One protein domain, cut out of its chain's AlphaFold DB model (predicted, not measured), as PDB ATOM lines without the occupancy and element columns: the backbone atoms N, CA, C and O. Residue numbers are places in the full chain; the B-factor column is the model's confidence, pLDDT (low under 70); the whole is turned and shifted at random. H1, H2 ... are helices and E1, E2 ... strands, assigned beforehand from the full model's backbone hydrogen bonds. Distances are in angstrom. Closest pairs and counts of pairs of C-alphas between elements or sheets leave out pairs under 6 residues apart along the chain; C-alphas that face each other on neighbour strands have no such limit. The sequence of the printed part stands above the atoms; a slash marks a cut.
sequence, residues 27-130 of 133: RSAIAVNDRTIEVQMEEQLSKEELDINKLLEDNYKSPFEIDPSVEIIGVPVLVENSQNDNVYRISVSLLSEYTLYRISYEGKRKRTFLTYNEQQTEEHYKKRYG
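What this domain is: This is residues 27 to 130 of the 133 residues of an uncharacterized protein of Dialister micraerophilus DSM 19965 (UniProt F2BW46). Two small three-stranded sheets lie face to face as a sandwich with crossed strands, and the two helices lie at opposite ends of the longest axis: H2 beside the edge strand E1, H1 on the excursion of chain between E2 and E3. The sheets come close at E1 and E6, while E3 and E4 stay apart. The 104 printed residues run E1, E2, H1, E3, E4, E5, E6, H2; the sheets, in order E1, E2, E4 and E3, E5, E6, are both antiparallel. The class is mixed, helices and strands, with 48 residues, under half, in named elements. The whole is compact, with a radius of gyration of the C-alphas of 13.4 A, and spans 37 by 30 by 24 A.

How they stand to each other: Begin with the hairpin of E1, residues 27 to 33, and E2, residues 36 to 41, where N 30 and O 38 are 2.9 A apart, within hydrogen-bond range. On the other side of E2 find E4, residues 87 to 91, antiparallel to it, with N 39 and O 88 at 2.8 A. Residues 77 to 78 pair antiparallel with residues 88 to 89 of E4. In the second sheet, E5, residues 100 to 105, has staggered pairing: its residues 103 to 105 pair with E3, residues 64 to 66, with N 65 and O 104 at 2.9 A, and its residues 100 to 103 with E6, residues 111 to 114, with N 103 and O 111 at 2.9 A. E5 and E6 form a hairpin. The sheets form a sandwich, two sheets face to face, with strands at 48 degrees; the closest C-alphas of E1 and E6 are those of Ile 30 and Phe 113, 5.4 A apart. H2, residues 118 to 129, only grazes the first sheet with its residues 118 to 128; its closest C-alphas to E1 are those of Thr 121 and Val 32, 6.6 A apart. H1, residues 52 to 56, is not on either sheet. In H2 every O i to N i+4 pair is within hydrogen-bond range; in H1 0 of 1 is, beside 2 of 2 O i to N i+3 pairs.

Where its parts are: Find C-alpha 27 at (-31.868, -38.161, 12.982); from there E1 runs 19.4 A to C-alpha 33. E2 measures 15.9 A, E4 13.6 A, E5 17.3 A and E6 10.4 A; E3 is three residues and H1 five. H2 runs 16.4 A to C-alpha 129 at (-47.468, -38.054, 11.261).

The domain as a whole: Look for the two C-alphas farthest apart at Asp 58 and Gly 130, 40.4 A. The long link is E3 to E4, residues 67 to 86. The printed part has no cut, its mean pLDDT is 92.4, and no printed residue is under 70.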
ATOM      1  N   ARG A  27     -31.205 -36.882  12.697       95.69
ATOM      2  CA  ARG A  27     -31.868 -38.161  12.982       95.69
ATOM      3  C   ARG A  27     -32.668 -38.664  11.783       95.69
ATOM      4  O   ARG A  27     -32.594 -39.843  11.433       95.69
ATOM      5  N   SER A  28     -33.439 -37.783  11.151       95.19
ATOM      6  CA  SER A  28     -34.203 -38.099   9.939       95.19
ATOM      7  C   SER A  28     -34.456 -36.861   9.083       95.19
ATOM      8  O   SER A  28     -34.399 -35.745   9.586       95.19
ATOM      9  N   ALA A  29     -34.716 -37.067   7.792       96.19
ATOM     10  CA  ALA A  29     -35.073 -36.014   6.851       96.19
ATOM     11  C   ALA A  29     -36.178 -36.509   5.914       96.19
ATOM     12  O   ALA A  29     -36.196 -37.694   5.563       96.19
ATOM     13  N   ILE A  30     -37.077 -35.615   5.512       95.19
ATOM     14  CA  ILE A  30     -38.130 -35.865   4.520       95.19
ATOM     15  C   ILE A  30     -38.363 -34.611   3.671       95.19
ATOM     16  O   ILE A  30     -38.127 -33.494   4.131       95.19
ATOM     17  N   ALA A  31     -38.872 -34.785   2.454       95.25
ATOM     18  CA  ALA A  31     -39.449 -33.680   1.698       95.25
ATOM     19  C   ALA A  31     -40.884 -33.422   2.182       95.25
ATOM     20  O   ALA A  31     -41.650 -34.366   2.369       95.25
ATOM     21  N   VAL A  32     -41.233 -32.152   2.391       93.75
ATOM     22  CA  VAL A  32     -42.608 -31.709   2.695       93.75
ATOM     23  C   VAL A  32     -43.322 -31.282   1.415       93.75
ATOM     24  O   VAL A  32     -44.526 -31.461   1.284       93.75
ATOM     25  N   ASN A  33     -42.575 -30.705   0.476       93.75
ATOM     26  CA  ASN A  33     -43.001 -30.348  -0.874       93.75
ATOM     27  C   ASN A  33     -41.754 -30.169  -1.763       93.75
ATOM     28  O   ASN A  33     -40.638 -30.487  -1.346       93.75
ATOM     29  N   ASP A  34     -41.935 -29.632  -2.969       94.81
ATOM     30  CA  ASP A  34     -40.877 -29.410  -3.963       94.81
ATOM     31  C   ASP A  34     -39.836 -28.338  -3.574       94.81
ATOM     32  O   ASP A  34     -38.851 -28.159  -4.286       94.81
ATOM     33  N   ARG A  35     -40.029 -27.614  -2.463       96.69
ATOM     34  CA  ARG A  35     -39.162 -26.506  -2.010       96.69
ATOM     35  C   ARG A  35     -38.872 -26.505  -0.511       96.69
ATOM     36  O   ARG A  35     -38.281 -25.561   0.013       96.69
ATOM     37  N   THR A  36     -39.312 -27.530   0.207       96.81
ATOM     38  CA  THR A  36     -39.216 -27.578   1.666       96.81
ATOM     39  C   THR A  36     -38.836 -28.971   2.108       96.81
ATOM     40  O   THR A  36     -39.514 -29.950   1.786       96.81
ATOM     41  N   ILE A  37     -37.785 -29.044   2.913       96.38
ATOM     42  CA  ILE A  37     -37.410 -30.257   3.628       96.38
ATOM     43  C   ILE A  37     -37.703 -30.082   5.110       96.38
ATOM     44  O   ILE A  37     -37.622 -28.981   5.651       96.38
ATOM     45  N   GLU A  38     -38.017 -31.181   5.772       96.50
ATOM     46  CA  GLU A  38     -38.125 -31.252   7.217       96.50
ATOM     47  C   GLU A  38     -37.023 -32.170   7.739       96.50
ATOM     48  O   GLU A  38     -36.866 -33.300   7.270       96.50
ATOM     49  N   VAL A  39     -36.242 -31.667   8.690       96.88
ATOM     50  CA  VAL A  39     -35.168 -32.397   9.357       96.88
ATOM     51  C   VAL A  39     -35.494 -32.532  10.832       96.88
ATOM     52  O   VAL A  39     -35.878 -31.572  11.492       96.88
ATOM     53  N   GLN A  40     -35.322 -33.736  11.359       96.62
ATOM     54  CA  GLN A  40     -35.306 -33.976  12.790       96.62
ATOM     55  C   GLN A  40     -33.852 -34.059  13.242       96.62
ATOM     56  O   GLN A  40     -33.123 -34.932  12.764       96.62
ATOM     57  N   MET A  41     -33.456 -33.196  14.167       96.94
ATOM     58  CA  MET A  41     -32.121 -33.193  14.766       96.94
ATOM     59  C   MET A  41     -32.076 -34.077  16.019       96.94
ATOM     60  O   MET A  41     -33.103 -34.325  16.654       96.94
ATOM     61  N   GLU A  42     -30.896 -34.586  16.370       95.38
ATOM     62  CA  GLU A  42     -30.687 -35.306  17.632       95.38
ATOM     63  C   GLU A  42     -30.809 -34.361  18.836       95.38
ATOM     64  O   GLU A  42     -31.487 -34.685  19.810       95.38
ATOM     65  N   GLU A  43     -30.242 -33.162  18.726       94.25
ATOM     66  CA  GLU A  43     -30.304 -32.097  19.728       94.25
ATOM     67  C   GLU A  43     -30.933 -30.822  19.145       94.25
ATOM     68  O   GLU A  43     -31.031 -30.644  17.927       94.25
ATOM     69  N   GLN A  44     -31.374 -29.913  20.017       94.38
ATOM     70  CA  GLN A  44     -31.946 -28.637  19.597       94.38
ATOM     71  C   GLN A  44     -30.877 -27.770  18.912       94.38
ATOM     72  O   GLN A  44     -29.771 -27.621  19.428       94.38
ATOM     73  N   LEU A  45     -31.220 -27.161  17.773       94.81
ATOM     74  CA  LEU A  45     -30.390 -26.128  17.149       94.81
ATOM     75  C   LEU A  45     -30.281 -24.905  18.068       94.81
ATOM     76  O   LEU A  45     -31.241 -24.516  18.744       94.81
ATOM     77  N   SER A  46     -29.107 -24.286  18.082       93.25
ATOM     78  CA  SER A  46     -28.841 -23.088  18.867       93.25
ATOM     79  C   SER A  46     -29.666 -21.895  18.371       93.25
ATOM     80  O   SER A  46     -30.089 -21.824  17.219       93.25
ATOM     81  N   LYS A  47     -29.865 -20.898  19.242       91.88
ATOM     82  CA  LYS A  47     -30.563 -19.650  18.875       91.88
ATOM     83  C   LYS A  47     -29.905 -18.935  17.699       91.88
ATOM     84  O   LYS A  47     -30.592 -18.304  16.912       91.88
ATOM     85  N   GLU A  48     -28.586 -19.036  17.614       90.25
ATOM     86  CA  GLU A  48     -27.793 -18.427  16.562       90.25
ATOM     87  C   GLU A  48     -28.035 -19.101  15.198       90.25
ATOM     88  O   GLU A  48     -28.057 -18.426  14.174       90.25
ATOM     89  N   GLU A  49     -28.255 -20.416  15.162       91.94
ATOM     90  CA  GLU A  49     -28.565 -21.149  13.924       91.94
ATOM     91  C   GLU A  49     -29.986 -20.900  13.415       91.94
ATOM     92  O   GLU A  49     -30.261 -21.090  12.234       91.94
ATOM     93  N   LEU A  50     -30.881 -20.472  14.304       93.69
ATOM     94  CA  LEU A  50     -32.271 -20.141  13.996       93.69
ATOM     95  C   LEU A  50     -32.480 -18.639  13.739       93.69
ATOM     96  O   LEU A  50     -33.605 -18.212  13.476       93.69
ATOM     97  N   ASP A  51     -31.428 -17.821  13.844       93.06
ATOM     98  CA  ASP A  51     -31.537 -16.371  13.712       93.06
ATOM     99  C   ASP A  51     -31.711 -15.955  12.247       93.06
ATOM    100  O   ASP A  51     -30.765 -15.930  11.460       93.06
ATOM    101  N   ILE A  52     -32.937 -15.573  11.892       91.25
ATOM    102  CA  ILE A  52     -33.296 -15.112  10.547       91.25
ATOM    103  C   ILE A  52     -32.492 -13.889  10.092       91.25
ATOM    104  O   ILE A  52     -32.296 -13.708   8.890       91.25
ATOM    105  N   ASN A  53     -31.988 -13.070  11.023       92.75
ATOM    106  CA  ASN A  53     -31.192 -11.896  10.670       92.75
ATOM    107  C   ASN A  53     -29.865 -12.280  10.016       92.75
ATOM    108  O   ASN A  53     -29.318 -11.473   9.267       92.75
ATOM    109  N   LYS A  54     -29.389 -13.518  10.207       88.12
ATOM    110  CA  LYS A  54     -28.201 -14.018   9.514       88.12
ATOM    111  C   LYS A  54     -28.342 -14.007   7.999       88.12
ATOM    112  O   LYS A  54     -27.346 -13.832   7.318       88.12
ATOM    113  N   LEU A  55     -29.556 -14.120   7.454       88.12
ATOM    114  CA  LEU A  55     -29.778 -14.013   6.005       88.12
ATOM    115  C   LEU A  55     -29.431 -12.626   5.439       88.12
ATOM    116  O   LEU A  55     -29.305 -12.483   4.227       88.12
ATOM    117  N   LEU A  56     -29.302 -11.608   6.297       89.19
ATOM    118  CA  LEU A  56     -28.880 -10.259   5.917       89.19
ATOM    119  C   LEU A  56     -27.352 -10.106   5.887       89.19
ATOM    120  O   LEU A  56     -26.859  -9.070   5.448       89.19
ATOM    121  N   GLU A  57     -26.603 -11.097   6.372       88.69
ATOM    122  CA  GLU A  57     -25.143 -11.106   6.326       88.69
ATOM    123  C   GLU A  57     -24.666 -11.548   4.935       88.69
ATOM    124  O   GLU A  57     -25.084 -12.587   4.423       88.69
ATOM    125  N   ASP A  58     -23.730 -10.800   4.339       81.81
ATOM    126  CA  ASP A  58     -23.199 -11.057   2.986       81.81
ATOM    127  C   ASP A  58     -22.549 -12.447   2.820       81.81
ATOM    128  O   ASP A  58     -22.275 -12.901   1.708       81.81
ATOM    129  N   ASN A  59     -22.248 -13.121   3.928       84.69
ATOM    130  CA  ASN A  59     -21.510 -14.374   3.987       84.69
ATOM    131  C   ASN A  59     -22.252 -15.479   4.748       84.69
ATOM    132  O   ASN A  59     -21.595 -16.423   5.203       84.69
ATOM    133  N   TYR A  60     -23.580 -15.389   4.883       85.50
ATOM    134  CA  TYR A  60     -24.354 -16.460   5.500       85.50
ATOM    135  C   TYR A  60     -24.047 -17.806   4.844       85.50
ATOM    136  O   TYR A  60     -24.126 -17.979   3.625       85.50
ATOM    137  N   LYS A  61     -23.710 -18.781   5.686       88.44
ATOM    138  CA  LYS A  61     -23.584 -20.177   5.296       88.44
ATOM    139  C   LYS A  61     -24.490 -20.997   6.184       88.44
ATOM    140  O   LYS A  61     -24.332 -21.009   7.403       88.44
ATOM    141  N   SER A  62     -25.414 -21.700   5.543       91.88
ATOM    142  CA  SER A  62     -26.206 -22.716   6.215       91.88
ATOM    143  C   SER A  62     -25.277 -23.775   6.832       91.88
ATOM    144  O   SER A  62     -24.344 -24.217   6.156       91.88
ATOM    145  N   PRO A  63     -25.531 -24.225   8.075       92.94
ATOM    146  CA  PRO A  63     -24.829 -25.372   8.647       92.94
ATOM    147  C   PRO A  63     -25.263 -26.689   7.988       92.94
ATOM    148  O   PRO A  63     -24.597 -27.714   8.130       92.94
ATOM    149  N   PHE A  64     -26.379 -26.678   7.259       96.06
ATOM    150  CA  PHE A  64     -26.835 -27.789   6.440       96.06
ATOM    151  C   PHE A  64     -26.216 -27.736   5.048       96.06
ATOM    152  O   PHE A  64     -26.065 -26.664   4.463       96.06
ATOM    153  N   GLU A  65     -25.950 -28.913   4.500       95.75
ATOM    154  CA  GLU A  65     -25.519 -29.113   3.121       95.75
ATOM    155  C   GLU A  65     -26.380 -30.207   2.499       95.75
ATOM    156  O   GLU A  65     -26.512 -31.293   3.065       95.75
ATOM    157  N   ILE A  66     -26.946 -29.933   1.330       96.00
ATOM    158  CA  ILE A  66     -27.669 -30.906   0.510       96.00
ATOM    159  C   ILE A  66     -26.875 -31.171  -0.776       96.00
ATOM    160  O   ILE A  66     -25.840 -30.545  -1.014       96.00
ATOM    161  N   ASP A  67     -27.302 -32.145  -1.579       94.56
ATOM    162  CA  ASP A  67     -26.661 -32.445  -2.857       94.56
ATOM    163  C   ASP A  67     -26.415 -31.180  -3.704       94.56
ATOM    164  O   ASP A  67     -27.261 -30.286  -3.718       94.56
ATOM    165  N   PRO A  68     -25.298 -31.108  -4.460       90.56
ATOM    166  CA  PRO A  68     -24.818 -29.857  -5.065       90.56
ATOM    167  C   PRO A  68     -25.772 -29.156  -6.040       90.56
ATOM    168  O   PRO A  68     -25.543 -28.007  -6.396       90.56
ATOM    169  N   SER A  69     -26.799 -29.853  -6.527       92.94
ATOM    170  CA  SER A  69     -27.819 -29.305  -7.422       92.94
ATOM    171  C   SER A  69     -28.970 -28.609  -6.689       92.94
ATOM    172  O   SER A  69     -29.905 -28.158  -7.345       92.94
ATOM    173  N   VAL A  70     -28.963 -28.610  -5.353       96.50
ATOM    174  CA  VAL A  70     -30.004 -28.015  -4.517       96.50
ATOM    175  C   VAL A  70     -29.363 -26.981  -3.601       96.50
ATOM    176  O   VAL A  70     -28.388 -27.257  -2.906       96.50
ATOM    177  N   GLU A  71     -29.918 -25.779  -3.594       95.19
ATOM    178  CA  GLU A  71     -29.469 -24.688  -2.738       95.19
ATOM    179  C   GLU A  71     -30.335 -24.614  -1.483       95.19
ATOM    180  O   GLU A  71     -31.538 -24.869  -1.528       95.19
ATOM    181  N   ILE A  72     -29.734 -24.232  -0.357       95.19
ATOM    182  CA  ILE A  72     -30.468 -23.906   0.869       95.19
ATOM    183  C   ILE A  72     -30.717 -22.404   0.881       95.19
ATOM    184  O   ILE A  72     -29.774 -21.617   0.843       95.19
ATOM    185  N   ILE A  73     -31.991 -22.021   0.921       92.38
ATOM    186  CA  ILE A  73     -32.432 -20.638   0.695       92.38
ATOM    187  C   ILE A  73     -32.661 -19.888   2.017       92.38
ATOM    188  O   ILE A  73     -32.642 -18.662   2.042       92.38
ATOM    189  N   GLY A  74     -32.868 -20.600   3.128       89.94
ATOM    190  CA  GLY A  74     -33.246 -19.985   4.401       89.94
ATOM    191  C   GLY A  74     -32.560 -20.583   5.622       89.94
ATOM    192  O   GLY A  74     -31.871 -21.602   5.546       89.94
ATOM    193  N   VAL A  75     -32.785 -19.938   6.767       94.69
ATOM    194  CA  VAL A  75     -32.485 -20.521   8.079       94.69
ATOM    195  C   VAL A  75     -33.502 -21.623   8.408       94.69
ATOM    196  O   VAL A  75     -34.647 -21.558   7.947       94.69
ATOM    197  N   PRO A  76     -33.125 -22.637   9.201       96.31
ATOM    198  CA  PRO A  76     -34.072 -23.615   9.718       96.31
ATOM    199  C   PRO A  76     -35.140 -22.946  10.593       96.31
ATOM    200  O   PRO A  76     -34.835 -22.095  11.425       96.31
ATOM    201  N   VAL A  77     -36.393 -23.375  10.449       95.62
ATOM    202  CA  VAL A  77     -37.529 -22.888  11.242       95.62
ATOM    203  C   VAL A  77     -38.084 -24.031  12.079       95.62
ATOM    204  O   VAL A  77     -38.441 -25.073  11.534       95.62
ATOM    205  N   LEU A  78     -38.161 -23.848  13.399       95.50
ATOM    206  CA  LEU A  78     -38.705 -24.851  14.320       95.50
ATOM    207  C   LEU A  78     -40.187 -25.132  14.018       95.50
ATOM    208  O   LEU A  78     -40.979 -24.210  13.830       95.50
ATOM    209  N   VAL A  79     -40.573 -26.408  14.016       93.75
ATOM    210  CA  VAL A  79     -41.969 -26.843  13.886       93.75
ATOM    211  C   VAL A  79     -42.578 -27.001  15.282       93.75
ATOM    212  O   VAL A  79     -42.420 -28.039  15.918       93.75
ATOM    213  N   GLU A  80     -43.285 -25.971  15.764       85.56
ATOM    214  CA  GLU A  80     -43.775 -25.900  17.156       85.56
ATOM    215  C   GLU A  80     -44.762 -27.013  17.549       85.56
ATOM    216  O   GLU A  80     -44.773 -27.445  18.696       85.56
ATOM    217  N   ASN A  81     -45.564 -27.510  16.603       81.19
ATOM    218  CA  ASN A  81     -46.603 -28.522  16.850       81.19
ATOM    219  C   ASN A  81     -46.227 -29.912  16.310       81.19
ATOM    220  O   ASN A  81     -47.097 -30.715  15.966       81.19
ATOM    221  N   SER A  82     -44.931 -30.194  16.177       81.56
ATOM    222  CA  SER A  82     -44.454 -31.519  15.787       81.56
ATOM    223  C   SER A  82     -44.691 -32.534  16.913       81.56
ATOM    224  O   SER A  82     -44.445 -32.248  18.080       81.56
ATOM    225  N   GLN A  83     -45.107 -33.756  16.567       83.69
ATOM    226  CA  GLN A  83     -45.146 -34.884  17.519       83.69
ATOM    227  C   GLN A  83     -43.741 -35.368  17.918       83.69
ATOM    228  O   GLN A  83     -43.586 -36.135  18.865       83.69
ATOM    229  N   ASN A  84     -42.729 -34.951  17.161       86.56
ATOM    230  CA  ASN A  84     -41.329 -35.274  17.369       86.56
ATOM    231  C   ASN A  84     -40.565 -34.033  17.834       86.56
ATOM    232  O   ASN A  84     -40.726 -32.958  17.253       86.56
ATOM    233  N   ASP A  85     -39.659 -34.214  18.792       90.94
ATOM    234  CA  ASP A  85     -38.744 -33.161  19.235       90.94
ATOM    235  C   ASP A  85     -37.754 -32.757  18.132       90.94
ATOM    236  O   ASP A  85     -37.382 -33.578  17.282       90.94
ATOM    237  N   ASN A  86     -37.284 -31.505  18.200       95.19
ATOM    238  CA  ASN A  86     -36.202 -30.945  17.378       95.19
ATOM    239  C   ASN A  86     -36.441 -31.068  15.864       95.19
ATOM    240  O   ASN A  86     -35.535 -31.418  15.103       95.19
ATOM    241  N   VAL A  87     -37.672 -30.801  15.426       96.12
ATOM    242  CA  VAL A  87     -38.051 -30.817  14.011       96.12
ATOM    243  C   VAL A  87     -38.003 -29.412  13.430       96.12
ATOM    244  O   VAL A  87     -38.619 -28.489  13.960       96.12
ATOM    245  N   TYR A  88     -37.298 -29.264  12.314       97.38
ATOM    246  CA  TYR A  88     -37.096 -27.995  11.631       97.38
ATOM    247  C   TYR A  88     -37.442 -28.114  10.156       97.38
ATOM    248  O   TYR A  88     -37.115 -29.112   9.514       97.38
ATOM    249  N   ARG A  89     -38.052 -27.072   9.597       96.88
ATOM    250  CA  ARG A  89     -38.245 -26.919   8.155       96.88
ATOM    251  C   ARG A  89     -37.158 -26.030   7.578       96.88
ATOM    252  O   ARG A  89     -36.848 -24.985   8.140       96.88
ATOM    253  N   ILE A  90     -36.596 -26.451   6.454       96.69
ATOM    254  CA  ILE A  90     -35.559 -25.724   5.727       96.69
ATOM    255  C   ILE A  90     -36.071 -25.488   4.309       96.69
ATOM    256  O   ILE A  90     -36.478 -26.425   3.615       96.69
ATOM    257  N   SER A  91     -36.061 -24.227   3.884       96.69
ATOM    258  CA  SER A  91     -36.383 -23.851   2.508       96.69
ATOM    259  C   SER A  91     -35.209 -24.157   1.588       96.69
ATOM    260  O   SER A  91     -34.067 -23.795   1.879       96.69
ATOM    261  N   VAL A  92     -35.505 -24.796   0.463       97.19
ATOM    262  CA  VAL A  92     -34.524 -25.206  -0.542       97.19
ATOM    263  C   VAL A  92     -34.950 -24.759  -1.938       97.19
ATOM    264  O   VAL A  92     -36.113 -24.418  -2.170       97.19
ATOM    265  N   SER A  93     -34.011 -24.760  -2.881       96.88
ATOM    266  CA  SER A  93     -34.338 -24.663  -4.304       96.88
ATOM    267  C   SER A  93     -35.152 -25.876  -4.760       96.88
ATOM    268  O   SER A  93     -35.338 -26.837  -4.016       96.88
ATOM    269  N   LEU A  94     -35.631 -25.840  -6.006       96.00
ATOM    270  CA  LEU A  94     -36.513 -26.873  -6.544       96.00
ATOM    271  C   LEU A  94     -35.917 -28.285  -6.394       96.00
ATOM    272  O   LEU A  94     -34.816 -28.562  -6.874       96.00
ATOM    273  N   LEU A  95     -36.683 -29.168  -5.762       96.69
ATOM    274  CA  LEU A  95     -36.433 -30.597  -5.676       96.69
ATOM    275  C   LEU A  95     -37.122 -31.303  -6.847       96.69
ATOM    276  O   LEU A  95     -38.306 -31.095  -7.106       96.69
ATOM    277  N   SER A  96     -36.392 -32.176  -7.532       95.94
ATOM    278  CA  SER A  96     -36.962 -33.050  -8.556       95.94
ATOM    279  C   SER A  96     -37.781 -34.156  -7.901       95.94
ATOM    280  O   SER A  96     -37.365 -34.707  -6.881       95.94
ATOM    281  N   GLU A  97     -38.911 -34.530  -8.495       94.69
ATOM    282  CA  GLU A  97     -39.701 -35.684  -8.050       94.69
ATOM    283  C   GLU A  97     -38.903 -36.995  -8.181       94.69
ATOM    284  O   GLU A  97     -37.985 -37.105  -9.000       94.69
ATOM    285  N   TYR A  98     -39.255 -38.003  -7.378       95.38
ATOM    286  CA  TYR A  98     -38.685 -39.359  -7.431       95.38
ATOM    287  C   TYR A  98     -37.154 -39.415  -7.352       95.38
ATOM    288  O   TYR A  98     -36.517 -40.310  -7.911       95.38
ATOM    289  N   THR A  99     -36.554 -38.459  -6.649       96.56
ATOM    290  CA  THR A  99     -35.107 -38.288  -6.557       96.56
ATOM    291  C   THR A  99     -34.640 -38.539  -5.128       96.56
ATOM    292  O   THR A  99     -35.215 -38.045  -4.157       96.56
ATOM    293  N   LEU A 100     -33.593 -39.353  -4.990       97.25
ATOM    294  CA  LEU A 100     -32.978 -39.647  -3.702       97.25
ATOM    295  C   LEU A 100     -31.912 -38.594  -3.397       97.25
ATOM    296  O   LEU A 100     -30.839 -38.622  -3.998       97.25
ATOM    297  N   TYR A 101     -32.196 -37.725  -2.433       97.94
ATOM    298  CA  TYR A 101     -31.284 -36.678  -1.988       97.94
ATOM    299  C   TYR A 101     -30.522 -37.069  -0.725       97.94
ATOM    300  O   TYR A 101     -30.961 -37.930   0.046       97.94
ATOM    301  N   ARG A 102     -29.383 -36.414  -0.489       97.75
ATOM    302  CA  ARG A 102     -28.585 -36.530   0.741       97.75
ATOM    303  C   ARG A 102     -28.389 -35.171   1.394       97.75
ATOM    304  O   ARG A 102     -27.882 -34.256   0.760       97.75
ATOM    305  N   ILE A 103     -28.707 -35.085   2.680       97.75
ATOM    306  CA  ILE A 103     -28.464 -33.908   3.518       97.75
ATOM    307  C   ILE A 103     -27.534 -34.247   4.682       97.75
ATOM    308  O   ILE A 103     -27.627 -35.326   5.266       97.75
ATOM    309  N   SER A 104     -26.637 -33.332   5.022       96.50
ATOM    310  CA  SER A 104     -25.782 -33.374   6.211       96.50
ATOM    311  C   SER A 104     -25.870 -32.069   6.988       96.50
ATOM    312  O   SER A 104     -26.283 -31.044   6.454       96.50
ATOM    313  N   TYR A 105     -25.441 -32.125   8.243       96.38
ATOM    314  CA  TYR A 105     -25.271 -30.980   9.126       96.38
ATOM    315  C   TYR A 105     -23.797 -30.911   9.549       96.38
ATOM    316  O   TYR A 105     -23.244 -31.918   9.990       96.38
ATOM    317  N   GLU A 106     -23.142 -29.770   9.337       93.81
ATOM    318  CA  GLU A 106     -21.722 -29.516   9.641       93.81
ATOM    319  C   GLU A 106     -20.754 -30.589   9.095       93.81
ATOM    320  O   GLU A 106     -19.820 -31.023   9.769       93.81
ATOM    321  N   GLY A 107     -21.008 -31.090   7.882       91.25
ATOM    322  CA  GLY A 107     -20.186 -32.135   7.257       91.25
ATOM    323  C   GLY A 107     -20.267 -33.517   7.927       91.25
ATOM    324  O   GLY A 107     -19.474 -34.404   7.601       91.25
ATOM    325  N   LYS A 108     -21.214 -33.727   8.853       92.44
ATOM    326  CA  LYS A 108     -21.432 -35.009   9.541       92.44
ATOM    327  C   LYS A 108     -22.161 -36.015   8.652       92.44
ATOM    328  O   LYS A 108     -22.274 -35.869   7.432       92.44
ATOM    329  N   ARG A 109     -22.621 -37.105   9.267       93.12
ATOM    330  CA  ARG A 109     -23.232 -38.235   8.576       93.12
ATOM    331  C   ARG A 109     -24.417 -37.775   7.728       93.12
ATOM    332  O   ARG A 109     -25.402 -37.239   8.219       93.12
ATOM    333  N   LYS A 110     -24.347 -38.080   6.433       95.94
ATOM    334  CA  LYS A 110     -25.432 -37.791   5.496       95.94
ATOM    335  C   LYS A 110     -26.656 -38.663   5.777       95.94
ATOM    336  O   LYS A 110     -26.535 -39.880   5.960       95.94
ATOM    337  N   ARG A 111     -27.838 -38.053   5.735       97.19
ATOM    338  CA  ARG A 111     -29.148 -38.710   5.751       97.19
ATOM    339  C   ARG A 111     -29.791 -38.603   4.384       97.19
ATOM    340  O   ARG A 111     -29.752 -37.560   3.742       97.19
ATOM    341  N   THR A 112     -30.348 -39.718   3.936       97.19
ATOM    342  CA  THR A 112     -31.036 -39.809   2.652       97.19
ATOM    343  C   THR A 112     -32.525 -39.583   2.826       97.19
ATOM    344  O   THR A 112     -33.106 -40.114   3.774       97.19
ATOM    345  N   PHE A 113     -33.146 -38.909   1.868       96.00
ATOM    346  CA  PHE A 113     -34.597 -38.819   1.762       96.00
ATOM    347  C   PHE A 113     -35.020 -38.896   0.296       96.00
ATOM    348  O   PHE A 113     -34.264 -38.519  -0.599       96.00
ATOM    349  N   LEU A 114     -36.208 -39.444   0.056       95.31
ATOM    350  CA  LEU A 114     -36.788 -39.581  -1.275       95.31
ATOM    351  C   LEU A 114     -37.868 -38.515  -1.450       95.31
ATOM    352  O   LEU A 114     -38.664 -38.289  -0.536       95.31
ATOM    353  N   THR A 115     -37.879 -37.868  -2.606       95.25
ATOM    354  CA  THR A 115     -38.971 -36.996  -3.037       95.25
ATOM    355  C   THR A 115     -40.002 -37.786  -3.827       95.25
ATOM    356  O   THR A 115     -39.693 -38.798  -4.460       95.25
ATOM    357  N   TYR A 116     -41.235 -37.304  -3.813       91.94
ATOM    358  CA  TYR A 116     -42.353 -37.880  -4.547       91.94
ATOM    359  C   TYR A 116     -43.090 -36.760  -5.283       91.94
ATOM    360  O   TYR A 116     -42.750 -35.588  -5.114       91.94
ATOM    361  N   ASN A 117     -44.099 -37.103  -6.083       92.00
ATOM    362  CA  ASN A 117     -45.034 -36.087  -6.563       92.00
ATOM    363  C   ASN A 117     -45.858 -35.507  -5.396       92.00
ATOM    364  O   ASN A 117     -45.810 -36.018  -4.274       92.00
ATOM    365  N   GLU A 118     -46.614 -34.440  -5.646       88.69
ATOM    366  CA  GLU A 118     -47.386 -33.738  -4.609       88.69
ATOM    367  C   GLU A 118     -48.345 -34.667  -3.846       88.69
ATOM    368  O   GLU A 118     -48.279 -34.746  -2.619       88.69
ATOM    369  N   GLN A 119     -49.160 -35.444  -4.568       88.81
ATOM    370  CA  GLN A 119     -50.137 -36.355  -3.965       88.81
ATOM    371  C   GLN A 119     -49.462 -37.400  -3.063       88.81
ATOM    372  O   GLN A 119     -49.871 -37.622  -1.926       88.81
ATOM    373  N   GLN A 120     -48.399 -38.035  -3.548       89.12
ATOM    374  CA  GLN A 120     -47.666 -39.032  -2.775       89.12
ATOM    375  C   GLN A 120     -46.900 -38.399  -1.619       89.12
ATOM    376  O   GLN A 120     -46.770 -39.021  -0.571       89.12
ATOM    377  N   THR A 121     -46.398 -37.174  -1.775       88.75
ATOM    378  CA  THR A 121     -45.750 -36.448  -0.680       88.75
ATOM    379  C   THR A 121     -46.742 -36.230   0.458       88.75
ATOM    380  O   THR A 121     -46.421 -36.543   1.604       88.75
ATOM    381  N   GLU A 122     -47.971 -35.807   0.150       87.44
ATOM    382  CA  GLU A 122     -49.052 -35.678   1.130       87.44
ATOM    383  C   GLU A 122     -49.391 -37.027   1.788       87.44
ATOM    384  O   GLU A 122     -49.435 -37.126   3.015       87.44
ATOM    385  N   GLU A 123     -49.564 -38.093   0.999       88.00
ATOM    386  CA  GLU A 123     -49.832 -39.446   1.508       88.00
ATOM    387  C   GLU A 123     -48.709 -39.953   2.431       88.00
ATOM    388  O   GLU A 123     -48.966 -40.502   3.506       88.00
ATOM    389  N   HIS A 124     -47.448 -39.748   2.044       85.50
ATOM    390  CA  HIS A 124     -46.279 -40.125   2.835       85.50
ATOM    391  C   HIS A 124     -46.166 -39.300   4.120       85.50
ATOM    392  O   HIS A 124     -45.828 -39.858   5.171       85.50
ATOM    393  N   TYR A 125     -46.472 -38.001   4.061       83.56
ATOM    394  CA  TYR A 125     -46.481 -37.123   5.227       83.56
ATOM    395  C   TYR A 125     -47.569 -37.553   6.222       83.56
ATOM    396  O   TYR A 125     -47.265 -37.792   7.394       83.56
ATOM    397  N   LYS A 126     -48.798 -37.801   5.744       83.44
ATOM    398  CA  LYS A 126     -49.910 -38.342   6.549       83.44
ATOM    399  C   LYS A 126     -49.580 -39.697   7.159       83.44
ATOM    400  O   LYS A 126     -49.844 -39.939   8.331       83.44
ATOM    401  N   LYS A 127     -48.941 -40.592   6.404       83.38
ATOM    402  CA  LYS A 127     -48.517 -41.899   6.926       83.38
ATOM    403  C   LYS A 127     -47.492 -41.773   8.056       83.38
ATOM    404  O   LYS A 127     -47.464 -42.620   8.947       83.38
ATOM    405  N   ARG A 128     -46.626 -40.758   8.006       79.06
ATOM    406  CA  ARG A 128     -45.577 -40.536   9.007       79.06
ATOM    407  C   ARG A 128     -46.099 -39.862  10.276       79.06
ATOM    408  O   ARG A 128     -45.628 -40.221  11.351       79.06
ATOM    409  N   TYR A 129     -47.035 -38.921  10.153       76.50
ATOM    410  CA  TYR A 129     -47.468 -38.054  11.261       76.50
ATOM    411  C   TYR A 129     -48.950 -38.174  11.651       76.50
ATOM    412  O   TYR A 129     -49.367 -37.609  12.662       76.50
ATOM    413  N   GLY A 130     -49.743 -38.941  10.902       70.62
ATOM    414  CA  GLY A 130     -51.192 -39.064  11.066       70.62
ATOM    415  C   GLY A 130     -51.985 -38.120  10.152       70.62
ATOM    416  O   GLY A 130     -51.424 -37.272   9.464       70.62
TER     417      GLY A 130